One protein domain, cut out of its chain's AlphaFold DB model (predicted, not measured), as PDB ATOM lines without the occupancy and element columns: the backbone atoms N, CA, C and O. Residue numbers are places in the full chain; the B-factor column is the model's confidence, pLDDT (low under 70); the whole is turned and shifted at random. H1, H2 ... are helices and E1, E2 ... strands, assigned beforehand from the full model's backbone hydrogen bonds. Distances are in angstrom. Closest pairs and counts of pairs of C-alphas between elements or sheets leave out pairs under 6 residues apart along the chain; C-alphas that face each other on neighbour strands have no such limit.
ATOM      1  N   GLY A  27     179.111 325.823 209.188       83.31
ATOM      2  CA  GLY A  27     179.059 324.376 209.250       83.31
ATOM      3  C   GLY A  27     180.346 323.738 208.773       83.31
ATOM      4  O   GLY A  27     181.268 324.409 208.307       83.31
ATOM      5  N   TYR A  28     180.407 322.417 208.919       91.81
ATOM      6  CA  TYR A  28     181.553 321.650 208.464       91.81
ATOM      7  C   TYR A  28     181.600 321.590 206.942       91.81
ATOM      8  O   TYR A  28     180.648 321.166 206.287       91.81
ATOM      9  N   HIS A  29     182.756 321.949 206.406       93.38
ATOM     10  CA  HIS A  29     183.123 321.770 205.016       93.38
ATOM     11  C   HIS A  29     184.348 320.872 204.925       93.38
ATOM     12  O   HIS A  29     185.201 320.853 205.812       93.38
ATOM     13  N   GLU A  30     184.442 320.160 203.810       96.06
ATOM     14  CA  GLU A  30     185.559 319.283 203.490       96.06
ATOM     15  C   GLU A  30     186.217 319.763 202.199       96.06
ATOM     16  O   GLU A  30     185.554 320.281 201.291       96.06
ATOM     17  N   ARG A  31     187.541 319.642 202.122       94.94
ATOM     18  CA  ARG A  31     188.299 319.998 200.924       94.94
ATOM     19  C   ARG A  31     189.525 319.117 200.794       94.94
ATOM     20  O   ARG A  31     190.255 318.936 201.761       94.94
ATOM     21  N   THR A  32     189.785 318.681 199.570       96.81
ATOM     22  CA  THR A  32     190.996 317.952 199.201       96.81
ATOM     23  C   THR A  32     191.695 318.665 198.051       96.81
ATOM     24  O   THR A  32     191.033 319.191 197.153       96.81
ATOM     25  N   GLY A  33     193.023 318.715 198.071       94.31
ATOM     26  CA  GLY A  33     193.823 319.226 196.961       94.31
ATOM     27  C   GLY A  33     195.309 319.301 197.288       94.31
ATOM     28  O   GLY A  33     195.717 319.047 198.417       94.31
ATOM     29  N   ALA A  34     196.121 319.668 196.299       92.00
ATOM     30  CA  ALA A  34     197.545 319.902 196.504       92.00
ATOM     31  C   ALA A  34     197.799 321.163 197.351       92.00
ATOM     32  O   ALA A  34     197.003 322.108 197.359       92.00
ATOM     33  N   VAL A  35     198.933 321.175 198.044       91.12
ATOM     34  CA  VAL A  35     199.432 322.335 198.787       91.12
ATOM     35  C   VAL A  35     200.158 323.272 197.798       91.12
ATOM     36  O   VAL A  35     200.909 322.767 196.965       91.12
ATOM     37  N   PRO A  36     199.951 324.610 197.820       95.06
ATOM     38  CA  PRO A  36     199.182 325.401 198.785       95.06
ATOM     39  C   PRO A  36     197.661 325.220 198.702       95.06
ATOM     40  O   PRO A  36     197.054 325.443 197.653       95.06
ATOM     41  N   LEU A  37     197.019 324.934 199.837       95.88
ATOM     42  CA  LEU A  37     195.573 324.724 199.910       95.88
ATOM     43  C   LEU A  37     194.867 325.972 200.453       95.88
ATOM     44  O   LEU A  37     195.165 326.434 201.552       95.88
ATOM     45  N   ARG A  38     193.909 326.517 199.692       96.25
ATOM     46  CA  ARG A  38     193.142 327.720 200.070       96.25
ATOM     47  C   ARG A  38     191.728 327.372 200.524       96.25
ATOM     48  O   ARG A  38     191.085 326.557 199.874       96.25
ATOM     49  N   PHE A  39     191.202 328.010 201.566       94.94
ATOM     50  CA  PHE A  39     189.823 327.795 202.044       94.94
ATOM     51  C   PHE A  39     189.324 328.971 202.895       94.94
ATOM     52  O   PHE A  39     190.117 329.802 203.321       94.94
ATOM     53  N   PHE A  40     188.010 329.071 203.115       94.62
ATOM     54  CA  PHE A  40     187.400 330.152 203.898       94.62
ATOM     55  C   PHE A  40     186.904 329.604 205.236       94.62
ATOM     56  O   PHE A  40     186.059 328.717 205.228       94.62
ATOM     57  N   SER A  41     187.435 330.085 206.360       93.81
ATOM     58  CA  SER A  41     187.132 329.545 207.692       93.81
ATOM     59  C   SER A  41     186.617 330.616 208.648       93.81
ATOM     60  O   SER A  41     186.869 331.808 208.460       93.81
ATOM     61  N   ASP A  42     185.914 330.174 209.686       93.31
ATOM     62  CA  ASP A  42     185.492 330.973 210.834       93.31
ATOM     63  C   ASP A  42     186.577 331.153 211.909       93.31
ATOM     64  O   ASP A  42     186.320 331.737 212.960       93.31
ATOM     65  N   GLY A  43     187.799 330.673 211.660       93.56
ATOM     66  CA  GLY A  43     188.911 330.768 212.603       93.56
ATOM     67  C   GLY A  43     188.965 329.649 213.636       93.56
ATOM     68  O   GLY A  43     189.891 329.631 214.449       93.56
ATOM     69  N   THR A  44     188.025 328.703 213.617       94.81
ATOM     70  CA  THR A  44     188.157 327.481 214.413       94.81
ATOM     71  C   THR A  44     189.258 326.589 213.828       94.81
ATOM     72  O   THR A  44     189.420 326.516 212.604       94.81
ATOM     73  N   PRO A  45     190.063 325.911 214.667       97.19
ATOM     74  CA  PRO A  45     191.040 324.945 214.178       97.19
ATOM     75  C   PRO A  45     190.399 323.879 213.285       97.19
ATOM     76  O   PRO A  45     189.214 323.568 213.425       97.19
ATOM     77  N   LEU A  46     191.192 323.296 212.385       96.94
ATOM     78  CA  LEU A  46     190.721 322.187 211.557       96.94
ATOM     79  C   LEU A  46     190.191 321.059 212.449       96.94
ATOM     80  O   LEU A  46     190.865 320.630 213.384       96.94
ATOM     81  N   ALA A  47     188.992 320.579 212.138       95.50
ATOM     82  CA  ALA A  47     188.351 319.495 212.874       95.50
ATOM     83  C   ALA A  47     188.893 318.120 212.481       95.50
ATOM     84  O   ALA A  47     188.811 317.179 213.264       95.50
ATOM     85  N   ASP A  48     189.422 318.005 211.263       97.31
ATOM     86  CA  ASP A  48     190.158 316.840 210.790       97.31
ATOM     87  C   ASP A  48     191.085 317.255 209.643       97.31
ATOM     88  O   ASP A  48     190.841 318.252 208.952       97.31
ATOM     89  N   TRP A  49     192.153 316.499 209.435       97.62
ATOM     90  CA  TRP A  49     193.069 316.688 208.319       97.62
ATOM     91  C   TRP A  49     193.875 315.415 208.051       97.62
ATOM     92  O   TRP A  49     194.143 314.605 208.943       97.62
ATOM     93  N   ARG A  50     194.297 315.258 206.796       97.88
ATOM     94  CA  ARG A  50     195.197 314.191 206.347       97.88
ATOM     95  C   ARG A  50     196.082 314.711 205.230       97.88
ATOM     96  O   ARG A  50     195.600 315.393 204.332       97.88
ATOM     97  N   ILE A  51     197.352 314.345 205.252       97.12
ATOM     98  CA  ILE A  51     198.325 314.680 204.219       97.12
ATOM     99  C   ILE A  51     198.892 313.385 203.653       97.12
ATOM    100  O   ILE A  51     199.243 312.479 204.409       97.12
ATOM    101  N   LYS A  52     198.956 313.303 202.325       96.38
ATOM    102  CA  LYS A  52     199.593 312.215 201.588       96.38
ATOM    103  C   LYS A  52     200.983 312.658 201.135       96.38
ATOM    104  O   LYS A  52     201.140 313.768 200.615       96.38
ATOM    105  N   GLY A  53     201.978 311.798 201.331       95.81
ATOM    106  CA  GLY A  53     203.339 312.055 200.872       95.81
ATOM    107  C   GLY A  53     203.457 312.049 199.349       95.81
ATOM    108  O   GLY A  53     202.468 311.977 198.619       95.81
ATOM    109  N   ALA A  54     204.679 312.174 198.847       95.56
ATOM    110  CA  ALA A  54     204.974 312.223 197.417       95.56
ATOM    111  C   ALA A  54     206.218 311.388 197.099       95.56
ATOM    112  O   ALA A  54     206.981 311.017 197.997       95.56
ATOM    113  N   ALA A  55     206.418 311.076 195.818       93.62
ATOM    114  CA  ALA A  55     207.635 310.422 195.356       93.62
ATOM    115  C   ALA A  55     208.867 311.249 195.769       93.62
ATOM    116  O   ALA A  55     208.879 312.467 195.619       93.62
ATOM    117  N   GLY A  56     209.885 310.579 196.314       88.19
ATOM    118  CA  GLY A  56     211.078 311.218 196.886       88.19
ATOM    119  C   GLY A  56     210.975 311.572 198.377       88.19
ATOM    120  O   GLY A  56     212.003 311.822 198.997       88.19
ATOM    121  N   GLY A  57     209.782 311.483 198.976       92.38
ATOM    122  CA  GLY A  57     209.567 311.665 200.412       92.38
ATOM    123  C   GLY A  57     209.317 313.121 200.814       92.38
ATOM    124  O   GLY A  57     210.028 314.031 200.410       92.38
ATOM    125  N   VAL A  58     208.292 313.342 201.634       93.75
ATOM    126  CA  VAL A  58     207.858 314.672 202.085       93.75
ATOM    127  C   VAL A  58     208.235 314.883 203.547       93.75
ATOM    128  O   VAL A  58     207.995 314.019 204.389       93.75
ATOM    129  N   GLY A  59     208.801 316.048 203.847       91.62
ATOM    130  CA  GLY A  59     209.257 316.433 205.180       91.62
ATOM    131  C   GLY A  59     210.659 317.033 205.149       91.62
ATOM    132  O   GLY A  59     211.282 317.161 204.096       91.62
ATOM    133  N   CYS A  60     211.154 317.406 206.315       90.19
ATOM    134  CA  CYS A  60     212.530 317.820 206.536       90.19
ATOM    135  C   CYS A  60     212.995 317.325 207.906       90.19
ATOM    136  O   CYS A  60     212.196 316.891 208.733       90.19
ATOM    137  N   VAL A  61     214.301 317.353 208.147       85.75
ATOM    138  CA  VAL A  61     214.836 317.019 209.470       85.75
ATOM    139  C   VAL A  61     214.394 318.093 210.466       85.75
ATOM    140  O   VAL A  61     214.464 319.282 210.138       85.75
ATOM    141  N   VAL A 287     210.032 316.001 210.245       92.06
ATOM    142  CA  VAL A 287     208.871 316.857 210.467       92.06
ATOM    143  C   VAL A 287     208.314 317.343 209.142       92.06
ATOM    144  O   VAL A 287     209.040 317.505 208.164       92.06
ATOM    145  N   LEU A 288     207.015 317.609 209.110       94.88
ATOM    146  CA  LEU A 288     206.371 318.350 208.037       94.88
ATOM    147  C   LEU A 288     206.000 319.743 208.566       94.88
ATOM    148  O   LEU A 288     205.001 319.869 209.281       94.88
ATOM    149  N   PRO A 289     206.800 320.780 208.263       95.06
ATOM    150  CA  PRO A 289     206.472 322.149 208.624       95.06
ATOM    151  C   PRO A 289     205.350 322.664 207.721       95.06
ATOM    152  O   PRO A 289     205.454 322.663 206.493       95.06
ATOM    153  N   LEU A 290     204.276 323.121 208.348       96.56
ATOM    154  CA  LEU A 290     203.152 323.783 207.718       96.56
ATOM    155  C   LEU A 290     203.068 325.228 208.188       96.56
ATOM    156  O   LEU A 290     203.254 325.530 209.367       96.56
ATOM    157  N   THR A 291     202.668 326.102 207.277       97.69
ATOM    158  CA  THR A 291     202.374 327.497 207.584       97.69
ATOM    159  C   THR A 291     200.945 327.804 207.161       97.69
ATOM    160  O   THR A 291     200.577 327.618 206.001       97.69
ATOM    161  N   VAL A 292     200.130 328.284 208.101       97.50
ATOM    162  CA  VAL A 292     198.763 328.755 207.847       97.50
ATOM    163  C   VAL A 292     198.774 330.273 207.839       97.50
ATOM    164  O   VAL A 292     199.239 330.884 208.799       97.50
ATOM    165  N   ARG A 293     198.273 330.904 206.773       97.69
ATOM    166  CA  ARG A 293     198.213 332.372 206.648       97.69
ATOM    167  C   ARG A 293     196.817 332.866 206.308       97.69
ATOM    168  O   ARG A 293     196.121 332.239 205.514       97.69
ATOM    169  N   CYS A 294     196.456 334.031 206.840       96.62
ATOM    170  CA  CYS A 294     195.259 334.785 206.470       96.62
ATOM    171  C   CYS A 294     195.544 336.291 206.567       96.62
ATOM    172  O   CYS A 294     195.539 336.868 207.660       96.62
ATOM    173  N   GLY A 295     195.763 336.940 205.421       93.62
ATOM    174  CA  GLY A 295     196.237 338.325 205.383       93.62
ATOM    175  C   GLY A 295     197.614 338.436 206.042       93.62
ATOM    176  O   GLY A 295     198.522 337.694 205.684       93.62
ATOM    177  N   GLU A 296     197.744 339.326 207.024       94.19
ATOM    178  CA  GLU A 296     198.987 339.543 207.785       94.19
ATOM    179  C   GLU A 296     199.197 338.533 208.927       94.19
ATOM    180  O   GLU A 296     200.272 338.480 209.518       94.19
ATOM    181  N   ARG A 297     198.185 337.719 209.256       96.38
ATOM    182  CA  ARG A 297     198.286 336.713 210.323       96.38
ATOM    183  C   ARG A 297     198.897 335.424 209.787       96.38
ATOM    184  O   ARG A 297     198.501 334.951 208.718       96.38
ATOM    185  N   SER A 298     199.792 334.823 210.565       96.56
ATOM    186  CA  SER A 298     200.403 333.529 210.258       96.56
ATOM    187  C   SER A 298     200.604 332.675 211.505       96.56
ATOM    188  O   SER A 298     200.916 333.206 212.567       96.56
ATOM    189  N   ALA A 299     200.490 331.359 211.355       97.06
ATOM    190  CA  ALA A 299     200.873 330.375 212.361       97.06
ATOM    191  C   ALA A 299     201.719 329.274 211.711       97.06
ATOM    192  O   ALA A 299     201.359 328.779 210.642       97.06
ATOM    193  N   ALA A 300     202.821 328.900 212.360       94.69
ATOM    194  CA  ALA A 300     203.643 327.756 211.981       94.69
ATOM    195  C   ALA A 300     203.246 326.535 212.823       94.69
ATOM    196  O   ALA A 300     203.020 326.653 214.028       94.69
ATOM    197  N   VAL A 301     203.158 325.373 212.185       94.62
ATOM    198  CA  VAL A 301     202.842 324.084 212.810       94.62
ATOM    199  C   VAL A 301     203.831 323.056 212.283       94.62
ATOM    200  O   VAL A 301     204.012 322.954 211.077       94.62
ATOM    201  N   ALA A 302     204.450 322.265 213.154       92.00
ATOM    202  CA  ALA A 302     205.291 321.146 212.740       92.00
ATOM    203  C   ALA A 302     204.580 319.827 213.055       92.00
ATOM    204  O   ALA A 302     204.266 319.555 214.213       92.00
ATOM    205  N   ILE A 303     204.318 319.016 212.028       93.00
ATOM    206  CA  ILE A 303     203.781 317.660 212.193       93.00
ATOM    207  C   ILE A 303     204.956 316.697 212.359       93.00
ATOM    208  O   ILE A 303     205.866 316.697 211.535       93.00
ATOM    209  N   ASP A 304     204.931 315.873 213.404       89.25
ATOM    210  CA  ASP A 304     205.934 314.831 213.633       89.25
ATOM    211  C   ASP A 304     205.712 313.641 212.683       89.25
ATOM    212  O   ASP A 304     204.624 313.064 212.655       89.25
ATOM    213  N   LEU A 305     206.728 313.288 211.893       89.06
ATOM    214  CA  LEU A 305     206.720 312.139 210.976       89.06
ATOM    215  C   LEU A 305     207.526 310.947 211.532       89.06
ATOM    216  O   LEU A 305     207.704 309.933 210.855       89.06
ATOM    217  N   GLY A 306     208.055 311.046 212.754       83.56
ATOM    218  CA  GLY A 306     208.918 310.029 213.342       83.56
ATOM    219  C   GLY A 306     210.304 310.025 212.703       83.56
ATOM    220  O   GLY A 306     211.009 311.026 212.733       83.56
ATOM    221  N   LYS A 307     210.748 308.885 212.160       78.81
ATOM    222  CA  LYS A 307     212.132 308.712 211.661       78.81
ATOM    223  C   LYS A 307     212.285 308.804 210.144       78.81
ATOM    224  O   LYS A 307     213.410 308.901 209.667       78.81
ATOM    225  N   ASN A 308     211.186 308.762 209.399       86.38
ATOM    226  CA  ASN A 308     211.213 308.667 207.944       86.38
ATOM    227  C   ASN A 308     210.465 309.842 207.315       86.38
ATOM    228  O   ASN A 308     209.532 310.386 207.902       86.38
ATOM    229  N   LEU A 309     210.877 310.218 206.105       90.88
ATOM    230  CA  LEU A 309     210.066 311.080 205.248       90.88
ATOM    231  C   LEU A 309     208.742 310.382 204.916       90.88
ATOM    232  O   LEU A 309     208.678 309.155 204.847       90.88
ATOM    233  N   LEU A 310     207.704 311.170 204.653       93.62
ATOM    234  CA  LEU A 310     206.402 310.661 204.236       93.62
ATOM    235  C   LEU A 310     206.453 310.265 202.750       93.62
ATOM    236  O   LEU A 310     206.498 311.140 201.879       93.62
ATOM    237  N   GLY A 311     206.483 308.964 202.452       94.38
ATOM    238  CA  GLY A 311     206.573 308.434 201.090       94.38
ATOM    239  C   GLY A 311     205.299 308.625 200.261       94.38
ATOM    240  O   GLY A 311     204.251 309.009 200.773       94.38
ATOM    241  N   GLU A 312     205.368 308.327 198.960       92.56
ATOM    242  CA  GLU A 312     204.300 308.616 197.983       92.56
ATOM    243  C   GLU A 312     202.919 308.071 198.362       92.56
ATOM    244  O   GLU A 312     201.909 308.701 198.064       92.56
ATOM    245  N   ASN A 313     202.860 306.923 199.031       90.69
ATOM    246  CA  ASN A 313     201.602 306.299 199.444       90.69
ATOM    247  C   ASN A 313     201.360 306.355 200.953       90.69
ATOM    248  O   ASN A 313     200.324 305.874 201.414       90.69
ATOM    249  N   ASP A 314     202.269 306.976 201.699       95.25
ATOM    250  CA  ASP A 314     202.133 307.132 203.135       95.25
ATOM    251  C   ASP A 314     201.238 308.331 203.441       95.25
ATOM    252  O   ASP A 314     201.218 309.339 202.723       95.25
ATOM    253  N   THR A 315     200.489 308.232 204.535       95.25
ATOM    254  CA  THR A 315     199.648 309.327 205.014       95.25
ATOM    255  C   THR A 315     199.909 309.614 206.476       95.25
ATOM    256  O   THR A 315     200.017 308.690 207.277       95.25
ATOM    257  N   VAL A 316     199.898 310.896 206.820       95.38
ATOM    258  CA  VAL A 316     199.848 311.377 208.201       95.38
ATOM    259  C   VAL A 316     198.550 312.152 208.401       95.38
ATOM    260  O   VAL A 316     198.101 312.869 207.506       95.38
ATOM    261  N   SER A 317     197.900 311.979 209.545       95.62
ATOM    262  CA  SER A 317     196.587 312.571 209.822       95.62
ATOM    263  C   SER A 317     196.444 313.025 211.266       95.62
ATOM    264  O   SER A 317     197.182 312.582 212.153       95.62
ATOM    265  N   PHE A 318     195.406 313.825 211.513       93.25
ATOM    266  CA  PHE A 318     195.017 314.241 212.856       93.25
ATOM    267  C   PHE A 318     194.834 313.053 213.809       93.25
ATOM    268  O   PHE A 318     195.289 313.098 214.948       93.25
ATOM    269  N   SER A 319     194.231 311.957 213.341       89.38
ATOM    270  CA  SER A 319     194.019 310.753 214.154       89.38
ATOM    271  C   SER A 319     195.315 310.064 214.590       89.38
ATOM    272  O   SER A 319     195.296 309.334 215.573       89.38
ATOM    273  N   SER A 320     196.409 310.254 213.846       87.38
ATOM    274  CA  SER A 320     197.708 309.641 214.143       87.38
ATOM    275  C   SER A 320     198.614 310.520 215.001       87.38
ATOM    276  O   SER A 320     199.366 309.994 215.812       87.38
ATOM    277  N   THR A 321     198.548 311.846 214.841       88.12
ATOM    278  CA  THR A 321     199.491 312.766 215.501       88.12
ATOM    279  C   THR A 321     198.848 313.658 216.551       88.12
ATOM    280  O   THR A 321     199.559 314.311 217.312       88.12
ATOM    281  N   HIS A 322     197.517 313.751 216.560       90.81
ATOM    282  CA  HIS A 322     196.746 314.673 217.394       90.81
ATOM    283  C   HIS A 322     197.204 316.142 217.282       90.81
ATOM    284  O   HIS A 322     196.961 316.950 218.178       90.81
ATOM    285  N   THR A 323     197.861 316.515 216.176       92.81
ATOM    286  CA  THR A 323     198.364 317.879 215.966       92.81
ATOM    287  C   THR A 323     197.231 318.796 215.518       92.81
ATOM    288  O   THR A 323     196.658 318.626 214.442       92.81
ATOM    289  N   THR A 324     196.920 319.803 216.326       95.44
ATOM    290  CA  THR A 324     195.930 320.827 215.977       95.44
ATOM    291  C   THR A 324     196.508 321.813 214.963       95.44
ATOM    292  O   THR A 324     197.551 322.416 215.209       95.44
ATOM    293  N   ILE A 325     195.802 322.028 213.849       96.69
ATOM    294  CA  ILE A 325     196.149 323.052 212.857       96.69
ATOM    295  C   ILE A 325     195.205 324.248 213.051       96.69
ATOM    296  O   ILE A 325     194.001 324.108 212.806       96.69
ATOM    297  N   PRO A 326     195.703 325.414 213.505       97.19
ATOM    298  CA  PRO A 326     194.874 326.593 213.697       97.19
ATOM    299  C   PRO A 326     194.447 327.173 212.347       97.19
ATOM    300  O   PRO A 326     195.119 327.001 211.330       97.19
ATOM    301  N   THR A 327     193.347 327.914 212.351       96.69
ATOM    302  CA  THR A 327     192.917 328.726 211.211       96.69
ATOM    303  C   THR A 327     192.614 330.143 211.692       96.69
ATOM    304  O   THR A 327     192.640 330.439 212.888       96.69
ATOM    305  N   PHE A 328     192.339 331.044 210.760       96.56
ATOM    306  CA  PHE A 328     191.911 332.404 211.050       96.56
ATOM    307  C   PHE A 328     190.573 332.695 210.377       96.56
ATOM    308  O   PHE A 328     190.273 332.145 209.322       96.56
ATOM    309  N   ILE A 329     189.788 333.617 210.940       95.06
ATOM    310  CA  ILE A 329     188.580 334.111 210.267       95.06
ATOM    311  C   ILE A 329     188.972 334.702 208.907       95.06
ATOM    312  O   ILE A 329     189.752 335.661 208.863       95.06
ATOM    313  N   GLY A 330     188.411 334.157 207.825       93.62
ATOM    314  CA  GLY A 330     188.613 334.614 206.451       93.62
ATOM    315  C   GLY A 330     189.264 333.577 205.530       93.62
ATOM    316  O   GLY A 330     189.118 332.368 205.703       93.62
ATOM    317  N   THR A 331     189.964 334.063 204.498       95.94
ATOM    318  CA  THR A 331     190.629 333.200 203.507       95.94
ATOM    319  C   THR A 331     191.979 332.733 204.038       95.94
ATOM    320  O   THR A 331     192.935 333.507 204.084       95.94
ATOM    321  N   ASN A 332     192.056 331.455 204.387       97.06
ATOM    322  CA  ASN A 332     193.269 330.787 204.821       97.06
ATOM    323  C   ASN A 332     194.007 330.174 203.632       97.06
ATOM    324  O   ASN A 332     193.392 329.725 202.659       97.06
ATOM    325  N   ILE A 333     195.330 330.122 203.744       97.56
ATOM    326  CA  ILE A 333     196.224 329.384 202.856       97.56
ATOM    327  C   ILE A 333     197.128 328.524 203.736       97.56
ATOM    328  O   ILE A 333     197.826 329.072 204.588       97.56
ATOM    329  N   ILE A 334     197.115 327.209 203.530       97.75
ATOM    330  CA  ILE A 334     198.083 326.281 204.127       97.75
ATOM    331  C   ILE A 334     199.172 326.008 203.096       97.75
ATOM    332  O   ILE A 334     198.861 325.648 201.960       97.75
ATOM    333  N   THR A 335     200.430 326.167 203.491       96.62
ATOM    334  CA  THR A 335     201.628 325.812 202.716       96.62
ATOM    335  C   THR A 335     202.479 324.811 203.488       96.62
ATOM    336  O   THR A 335     202.440 324.819 204.715       96.62
ATOM    337  N   ALA A 336     203.270 323.994 202.790       95.06
ATOM    338  CA  ALA A 336     204.287 323.131 203.383       95.06
ATOM    339  C   ALA A 336     205.674 323.661 203.005       95.06
ATOM    340  O   ALA A 336     205.933 323.943 201.835       95.06
ATOM    341  N   GLU A 337     206.557 323.823 203.984       90.38
ATOM    342  CA  GLU A 337     207.906 324.370 203.783       90.38
ATOM    343  C   GLU A 337     208.920 323.229 203.646       90.38
ATOM    344  O   GLU A 337     209.803 323.028 204.476       90.38
ATOM    345  N   THR A 338     208.740 322.433 202.595       90.38
ATOM    346  CA  THR A 338     209.558 321.259 202.275       90.38
ATOM    347  C   THR A 338     210.052 321.328 200.835       90.38
ATOM    348  O   THR A 338     209.395 321.914 199.972       90.38
ATOM    349  N   GLU A 339     211.201 320.706 200.566       88.38
ATOM    350  CA  GLU A 339     211.765 320.608 199.211       88.38
ATOM    351  C   GLU A 339     210.805 319.876 198.262       88.38
ATOM    352  O   GLU A 339     210.524 320.342 197.159       88.38
ATOM    353  N   ILE A 340     210.230 318.767 198.736       92.56
ATOM    354  CA  ILE A 340     209.200 318.004 198.032       92.56
ATOM    355  C   ILE A 340     207.852 318.290 198.687       92.56
ATOM    356  O   ILE A 340     207.675 318.089 199.891       92.56
ATOM    357  N   GLN A 341     206.898 318.774 197.894       94.31
ATOM    358  CA  GLN A 341     205.555 319.103 198.370       94.31
ATOM    359  C   GLN A 341     204.694 317.841 198.546       94.31
ATOM    360  O   GLN A 341     204.835 316.895 197.767       94.31
ATOM    361  N   PRO A 342     203.764 317.825 199.519       95.31
ATOM    362  CA  PRO A 342     202.760 316.772 199.614       95.31
ATOM    363  C   PRO A 342     201.954 316.629 198.321       95.31
ATOM    364  O   PRO A 342     201.571 317.632 197.714       95.31
ATOM    365  N   SER A 343     201.645 315.391 197.925       95.12
ATOM    366  CA  SER A 343     200.843 315.144 196.718       95.12
ATOM    367  C   SER A 343     199.383 315.561 196.904       95.12
ATOM    368  O   SER A 343     198.728 316.000 195.959       95.12
ATOM    369  N   GLU A 344     198.877 315.457 198.135       96.25
ATOM    370  CA  GLU A 344     197.499 315.772 198.482       96.25
ATOM    371  C   GLU A 344     197.374 316.146 199.966       96.25
ATOM    372  O   GLU A 344     198.012 315.553 200.836       96.25
ATOM    373  N   MET A 345     196.494 317.100 200.262       97.12
ATOM    374  CA  MET A 345     196.012 317.412 201.600       97.12
ATOM    375  C   MET A 345     194.482 317.420 201.612       97.12
ATOM    376  O   MET A 345     193.848 318.109 200.813       97.12
ATOM    377  N   TYR A 346     193.902 316.678 202.549       98.00
ATOM    378  CA  TYR A 346     192.499 316.733 202.944       98.00
ATOM    379  C   TYR A 346     192.355 317.545 204.235       98.00
ATOM    380  O   TYR A 346     193.163 317.401 205.156       98.00
ATOM    381  N   ILE A 347     191.305 318.363 204.312       98.06
ATOM    382  CA  ILE A 347     190.922 319.131 205.496       98.06
ATOM    383  C   ILE A 347     189.414 319.076 205.732       98.06
ATOM    384  O   ILE A 347     188.622 319.092 204.785       98.06
ATOM    385  N   LYS A 348     189.035 319.135 207.007       97.19
ATOM    386  CA  LYS A 348     187.683 319.410 207.489       97.19
ATOM    387  C   LYS A 348     187.713 320.637 208.393       97.19
ATOM    388  O   LYS A 348     188.474 320.684 209.355       97.19
ATOM    389  N   TYR A 349     186.898 321.637 208.084       95.56
ATOM    390  CA  TYR A 349     186.926 322.950 208.738       95.56
ATOM    391  C   TYR A 349     185.521 323.519 208.890       95.56
ATOM    392  O   TYR A 349     184.615 323.119 208.161       95.56
ATOM    393  N   ILE A 350     185.342 324.467 209.810       91.50
ATOM    394  CA  ILE A 350     184.112 325.256 209.881       91.50
ATOM    395  C   ILE A 350     184.288 326.490 208.994       91.50
ATOM    396  O   ILE A 350     185.269 327.235 209.108       91.50
ATOM    397  N   GLY A 351     183.382 326.635 208.032       84.69
ATOM    398  CA  GLY A 351     183.373 327.717 207.050       84.69
ATOM    399  C   GLY A 351     182.317 328.767 207.365       84.69
ATOM    400  O   GLY A 351     181.362 328.495 208.093       84.69
ATOM    401  N   ILE A 352     182.510 329.957 206.792       71.25
ATOM    402  CA  ILE A 352     181.537 331.060 206.780       71.25
ATOM    403  C   ILE A 352     180.966 331.232 205.376       71.25
ATOM    404  O   ILE A 352     181.688 330.980 204.372       71.25
TER     405      ILE A 352
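Overview. This is residues 27 to 61 and 287 to 352 of the 352 residues of an uncharacterized protein of Ruminococcus flavefaciens (UniProt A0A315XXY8). Two four-stranded sheets lie face to face as a sandwich, E1 E8 E3 E6 against the strongly twisted E2 E7 E4 E5, with the short helix H1 grazing both. One long hairpin is wound over both sheets as a jelly roll, four nested antiparallel pairs: E1 with E8, E2 with E7, E3 with E6, E4 with E5. The printed part has 101 residues, with eight named strands and one named helix in the order E1 E2 E3 E4 E5 E6 H1 E7 E8; both sheets are antiparallel and the class is mostly strand. It is compact, with a radius of gyration of the C-alphas of 12.7 A and spans of 36 by 25 by 21 A.

Arrangement. Edge strand E1, residues 27 to 33, neighbours E8, residues 344 to 351, with N 29 and O 349 2.8 A apart. E8 bends by 53 degrees at residue 348. E3, residues 48 to 52, neighbours E8, with N 50 and O 346 2.9 A apart, and edge strand E6, residues 315 to 317, with N 51 and O 316 2.8 A apart. In the other sheet, edge strand E2, residues 37 to 42, neighbours E7, residues 329 to 336, with N 39 and O 332 3.0 A apart. E4, residues 287 to 294, neighbours E7, with N 293 and O 333 2.9 A apart, and forms a hairpin with E5, residues 297 to 306, with N 290 and O 301 2.7 A apart. The facing parts of the sheets are 9.5 A centre to centre, their strands at 36 degrees. H1, residues 318 to 321, is too short for an O i to N i+4 pair.

Along the chain. E1 begins at C-alpha 27, (179.059, 324.376, 209.250), and E8 ends at C-alpha 351, (183.373, 327.717, 207.050). E5 is 28.9 A long, E4 22.9 A, E7 and E8 20.4 A each.

Size, cuts and confidence. The farthest C-alphas, of Lys 307 and Ile 352, are 38.2 A apart. Residues 62 to 286 are not printed, and C-alphas 61 and 287 are 6.0 A apart across the cut. Of the links printed whole, none is long. No printed residue is under 70 in pLDDT.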